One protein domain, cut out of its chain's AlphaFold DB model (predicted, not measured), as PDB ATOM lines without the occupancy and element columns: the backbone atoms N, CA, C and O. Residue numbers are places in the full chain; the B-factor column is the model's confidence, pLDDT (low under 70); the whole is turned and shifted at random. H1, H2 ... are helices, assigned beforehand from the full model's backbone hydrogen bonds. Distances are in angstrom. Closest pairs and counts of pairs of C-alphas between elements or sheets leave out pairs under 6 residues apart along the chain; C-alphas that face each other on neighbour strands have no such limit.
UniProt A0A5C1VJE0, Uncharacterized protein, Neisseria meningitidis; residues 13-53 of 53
ATOM      1  N   ILE A  13     -42.031 -47.010   0.678       52.28
ATOM      2  CA  ILE A  13     -41.142 -47.270  -0.459       52.28
ATOM      3  C   ILE A  13     -40.849 -45.992  -1.273       52.28
ATOM      4  O   ILE A  13     -39.814 -45.908  -1.941       52.28
ATOM      5  N   GLU A  14     -41.717 -44.975  -1.236       53.66
ATOM      6  CA  GLU A  14     -41.505 -43.752  -2.030       53.66
ATOM      7  C   GLU A  14     -40.423 -42.821  -1.456       53.66
ATOM      8  O   GLU A  14     -39.765 -42.112  -2.226       53.66
ATOM      9  N   ASP A  15     -40.147 -42.899  -0.152       54.16
ATOM     10  CA  ASP A  15     -39.078 -42.127   0.492       54.16
ATOM     11  C   ASP A  15     -37.675 -42.692   0.199       54.16
ATOM     12  O   ASP A  15     -36.702 -41.940   0.091       54.16
ATOM     13  N   GLU A  16     -37.552 -43.996  -0.067       53.50
ATOM     14  CA  GLU A  16     -36.276 -44.632  -0.427       53.50
ATOM     15  C   GLU A  16     -35.845 -44.293  -1.867       53.50
ATOM     16  O   GLU A  16     -34.662 -44.111  -2.171       53.50
ATOM     17  N   ARG A  17     -36.814 -44.087  -2.766       54.03
ATOM     18  CA  ARG A  17     -36.558 -43.662  -4.155       54.03
ATOM     19  C   ARG A  17     -36.093 -42.202  -4.257       54.03
ATOM     20  O   ARG A  17     -35.589 -41.781  -5.305       54.03
ATOM     21  N   LYS A  18     -36.239 -41.427  -3.179       50.84
ATOM     22  CA  LYS A  18     -35.787 -40.037  -3.057       50.84
ATOM     23  C   LYS A  18     -34.566 -39.912  -2.142       50.84
ATOM     24  O   LYS A  18     -34.309 -38.836  -1.616       50.84
ATOM     25  N   ASN A  19     -33.770 -40.970  -1.986       54.41
ATOM     26  CA  ASN A  19     -32.533 -40.877  -1.223       54.41
ATOM     27  C   ASN A  19     -31.449 -40.129  -2.042       54.41
ATOM     28  O   ASN A  19     -31.002 -40.636  -3.079       54.41
ATOM     29  N   PRO A  20     -30.989 -38.929  -1.628       55.59
ATOM     30  CA  PRO A  20     -29.933 -38.188  -2.332       55.59
ATOM     31  C   PRO A  20     -28.611 -38.974  -2.405       55.59
ATOM     32  O   PRO A  20     -27.846 -38.809  -3.356       55.59
ATOM     33  N   VAL A  21     -28.398 -39.907  -1.473       53.69
ATOM     34  CA  VAL A  21     -27.267 -40.845  -1.444       53.69
ATOM     35  C   VAL A  21     -27.218 -41.726  -2.703       53.69
ATOM     36  O   VAL A  21     -26.146 -41.939  -3.270       53.69
ATOM     37  N   TYR A  22     -28.372 -42.159  -3.226       54.69
ATOM     38  CA  TYR A  22     -28.437 -42.971  -4.449       54.69
ATOM     39  C   TYR A  22     -28.093 -42.160  -5.709       54.69
ATOM     40  O   TYR A  22     -27.497 -42.679  -6.653       54.69
ATOM     41  N   ARG A  23     -28.405 -40.855  -5.729       58.84
ATOM     42  CA  ARG A  23     -28.018 -39.959  -6.834       58.84
ATOM     43  C   ARG A  23     -26.511 -39.709  -6.865       58.84
ATOM     44  O   ARG A  23     -25.927 -39.730  -7.947       58.84
ATOM     45  N   MET A  24     -25.891 -39.520  -5.701       59.22
ATOM     46  CA  MET A  24     -24.437 -39.353  -5.585       59.22
ATOM     47  C   MET A  24     -23.701 -40.639  -5.986       59.22
ATOM     48  O   MET A  24     -22.795 -40.587  -6.816       59.22
ATOM     49  N   GLY A  25     -24.163 -41.800  -5.510       68.06
ATOM     50  CA  GLY A  25     -23.617 -43.101  -5.909       68.06
ATOM     51  C   GLY A  25     -23.756 -43.380  -7.410       68.06
ATOM     52  O   GLY A  25     -22.816 -43.860  -8.037       68.06
ATOM     53  N   ARG A  26     -24.885 -43.007  -8.025       73.94
ATOM     54  CA  ARG A  26     -25.114 -43.190  -9.468       73.94
ATOM     55  C   ARG A  26     -24.222 -42.298 -10.335       73.94
ATOM     56  O   ARG A  26     -23.787 -42.743 -11.395       73.94
ATOM     57  N   ALA A  27     -23.930 -41.074  -9.896       81.25
ATOM     58  CA  ALA A  27     -23.002 -40.188 -10.597       81.25
ATOM     59  C   ALA A  27     -21.567 -40.739 -10.568       81.25
ATOM     60  O   ALA A  27     -20.914 -40.811 -11.608       81.25
ATOM     61  N   VAL A  28     -21.108 -41.200  -9.398       84.38
ATOM     62  CA  VAL A  28     -19.776 -41.806  -9.236       84.38
ATOM     63  C   VAL A  28     -19.666 -43.118 -10.016       84.38
ATOM     64  O   VAL A  28     -18.678 -43.327 -10.716       84.38
ATOM     65  N   ALA A  29     -20.689 -43.975  -9.960       88.12
ATOM     66  CA  ALA A  29     -20.730 -45.217 -10.731       88.12
ATOM     67  C   ALA A  29     -20.698 -44.949 -12.244       88.12
ATOM     68  O   ALA A  29     -19.971 -45.622 -12.972       88.12
ATOM     69  N   GLY A  30     -21.429 -43.933 -12.714       89.06
ATOM     70  CA  GLY A  30     -21.389 -43.505 -14.112       89.06
ATOM     71  C   GLY A  30     -20.004 -43.010 -14.525       89.06
ATOM     72  O   GLY A  30     -19.487 -43.433 -15.558       89.06
ATOM     73  N   PHE A  31     -19.368 -42.179 -13.698       91.88
ATOM     74  CA  PHE A  31     -18.011 -41.695 -13.953       91.88
ATOM     75  C   PHE A  31     -16.992 -42.841 -14.006       91.88
ATOM     76  O   PHE A  31     -16.212 -42.921 -14.953       91.88
ATOM     77  N   MET A  32     -17.044 -43.768 -13.045       93.69
ATOM     78  CA  MET A  32     -16.177 -44.951 -13.022       93.69
ATOM     79  C   MET A  32     -16.324 -45.798 -14.284       93.69
ATOM     80  O   MET A  32     -15.321 -46.245 -14.834       93.69
ATOM     81  N   LEU A  33     -17.553 -45.977 -14.773       94.69
ATOM     82  CA  LEU A  33     -17.828 -46.740 -15.988       94.69
ATOM     83  C   LEU A  33     -17.246 -46.048 -17.231       94.69
ATOM     84  O   LEU A  33     -16.611 -46.706 -18.052       94.69
ATOM     85  N   VAL A  34     -17.390 -44.723 -17.342       95.81
ATOM     86  CA  VAL A  34     -16.816 -43.939 -18.451       95.81
ATOM     87  C   VAL A  34     -15.288 -44.002 -18.449       95.81
ATOM     88  O   VAL A  34     -14.688 -44.230 -19.499       95.81
ATOM     89  N   VAL A  35     -14.655 -43.848 -17.283       96.75
ATOM     90  CA  VAL A  35     -13.193 -43.958 -17.148       96.75
ATOM     91  C   VAL A  35     -12.724 -45.349 -17.563       96.75
ATOM     92  O   VAL A  35     -11.805 -45.469 -18.372       96.75
ATOM     93  N   TRP A  36     -13.389 -46.400 -17.078       97.12
ATOM     94  CA  TRP A  36     -13.079 -47.777 -17.458       97.12
ATOM     95  C   TRP A  36     -13.230 -48.024 -18.958       97.12
ATOM     96  O   TRP A  36     -12.343 -48.619 -19.570       97.12
ATOM     97  N   ALA A  37     -14.312 -47.537 -19.567       97.50
ATOM     98  CA  ALA A  37     -14.526 -47.643 -21.007       97.50
ATOM     99  C   ALA A  37     -13.420 -46.923 -21.796       97.50
ATOM    100  O   ALA A  37     -12.921 -47.467 -22.779       97.50
ATOM    101  N   GLY A  38     -12.989 -45.743 -21.339       97.62
ATOM    102  CA  GLY A  38     -11.881 -45.000 -21.939       97.62
ATOM    103  C   GLY A  38     -10.544 -45.738 -21.840       97.62
ATOM    104  O   GLY A  38      -9.826 -45.829 -22.833       97.62
ATOM    105  N   VAL A  39     -10.228 -46.317 -20.676       97.12
ATOM    106  CA  VAL A  39      -9.011 -47.123 -20.480       97.12
ATOM    107  C   VAL A  39      -9.030 -48.360 -21.376       97.12
ATOM    108  O   VAL A  39      -8.053 -48.612 -22.076       97.12
ATOM    109  N   LEU A  40     -10.142 -49.099 -21.411       97.38
ATOM    110  CA  LEU A  40     -10.296 -50.268 -22.284       97.38
ATOM    111  C   LEU A  40     -10.146 -49.893 -23.758       97.38
ATOM    112  O   LEU A  40      -9.405 -50.555 -24.482       97.38
ATOM    113  N   ALA A  41     -10.795 -48.811 -24.194       96.94
ATOM    114  CA  ALA A  41     -10.688 -48.320 -25.562       96.94
ATOM    115  C   ALA A  41      -9.255 -47.897 -25.904       96.94
ATOM    116  O   ALA A  41      -8.774 -48.218 -26.988       96.94
ATOM    117  N   LEU A  42      -8.555 -47.224 -24.986       96.56
ATOM    118  CA  LEU A  42      -7.170 -46.804 -25.185       96.56
ATOM    119  C   LEU A  42      -6.224 -48.003 -25.274       96.56
ATOM    120  O   LEU A  42      -5.385 -48.047 -26.170       96.56
ATOM    121  N   VAL A  43      -6.368 -48.986 -24.382       96.00
ATOM    122  CA  VAL A  43      -5.579 -50.225 -24.420       96.00
ATOM    123  C   VAL A  43      -5.825 -50.957 -25.733       96.00
ATOM    124  O   VAL A  43      -4.868 -51.294 -26.425       96.00
ATOM    125  N   PHE A  44      -7.088 -51.150 -26.114       95.12
ATOM    126  CA  PHE A  44      -7.447 -51.794 -27.374       95.12
ATOM    127  C   PHE A  44      -6.865 -51.025 -28.564       95.12
ATOM    128  O   PHE A  44      -6.206 -51.609 -29.417       95.12
ATOM    129  N   PHE A  45      -7.006 -49.700 -28.583       94.50
ATOM    130  CA  PHE A  45      -6.429 -48.851 -29.620       94.50
ATOM    131  C   PHE A  45      -4.911 -49.006 -29.720       94.50
ATOM    132  O   PHE A  45      -4.397 -49.155 -30.824       94.50
ATOM    133  N   LEU A  46      -4.191 -48.998 -28.596       95.06
ATOM    134  CA  LEU A  46      -2.740 -49.169 -28.580       95.06
ATOM    135  C   LEU A  46      -2.340 -50.562 -29.062       95.06
ATOM    136  O   LEU A  46      -1.453 -50.666 -29.901       95.06
ATOM    137  N   VAL A  47      -3.013 -51.618 -28.604       93.50
ATOM    138  CA  VAL A  47      -2.752 -52.992 -29.061       93.50
ATOM    139  C   VAL A  47      -2.934 -53.100 -30.575       93.50
ATOM    140  O   VAL A  47      -2.035 -53.579 -31.259       93.50
ATOM    141  N   PHE A  48      -4.046 -52.597 -31.117       90.75
ATOM    142  CA  PHE A  48      -4.279 -52.594 -32.563       90.75
ATOM    143  C   PHE A  48      -3.265 -51.724 -33.301       90.75
ATOM    144  O   PHE A  48      -2.761 -52.132 -34.340       90.75
ATOM    145  N   ARG A  49      -2.929 -50.550 -32.759       87.81
ATOM    146  CA  ARG A  49      -1.931 -49.646 -33.337       87.81
ATOM    147  C   ARG A  49      -0.557 -50.302 -33.429       87.81
ATOM    148  O   ARG A  49       0.086 -50.156 -34.457       87.81
ATOM    149  N   PHE A  50      -0.111 -50.980 -32.374       83.94
ATOM    150  CA  PHE A  50       1.179 -51.672 -32.351       83.94
ATOM    151  C   PHE A  50       1.179 -52.940 -33.201       83.94
ATOM    152  O   PHE A  50       2.230 -53.325 -33.688       83.94
ATOM    153  N   TRP A  51       0.031 -53.593 -33.372       83.00
ATOM    154  CA  TRP A  51      -0.075 -54.797 -34.195       83.00
ATOM    155  C   TRP A  51      -0.195 -54.495 -35.698       83.00
ATOM    156  O   TRP A  51       0.254 -55.286 -36.520       83.00
ATOM    157  N   LEU A  52      -0.803 -53.360 -36.064       70.38
ATOM    158  CA  LEU A  52      -0.939 -52.883 -37.450       70.38
ATOM    159  C   LEU A  52       0.265 -52.060 -37.944       70.38
ATOM    160  O   LEU A  52       0.301 -51.722 -39.128       70.38
ATOM    161  N   SER A  53       1.189 -51.686 -37.054       62.41
ATOM    162  CA  SER A  53       2.418 -50.942 -37.373       62.41
ATOM    163  C   SER A  53       3.619 -51.865 -37.485       62.41
ATOM    164  O   SER A  53       4.555 -51.434 -38.191       62.41
TER     165      SER A  53
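Overview. This is residues 13 to 53 of the 53 residues of an uncharacterized protein of Neisseria meningitidis (UniProt A0A5C1VJE0). One long helix, H2, makes almost the whole of this rod, and a short turn of helix, H1, sits off its first end with nothing packed on either. The printed part has 41 residues with two named helices, H1 then H2, and no named strand; the class is all helix. It is extended, with a radius of gyration of the C-alphas of 17.7 A, and the C-alphas span 57 by 13 by 5 A.

Along the chain. Find C-alpha 13 at (-41.142, -47.270, -0.459), where H1, residues 13 to 16, begins. Pass residues 17 to 19 to C-alpha 20 at (-29.933, -38.188, -2.332); from there H2, residues 20 to 52, runs 47.9 A to C-alpha 52 at (-0.939, -52.883, -37.450).

Arrangement. H1 and H2 are apart, joined by a tight link of three residues. In H2 every O i to N i+4 pair is within hydrogen-bond range; H1 is too short for such a pair, and its one O i to N i+3 pair is not within range.

Size, cuts and confidence. The C-alphas of Ile 13 and Ser 53, the chain's last residue, are the two farthest apart, at 57.2 A. The printed part has no cut. Look in the B-factor column for low confidence, under 70, at residues 13 to 25 and residue 53.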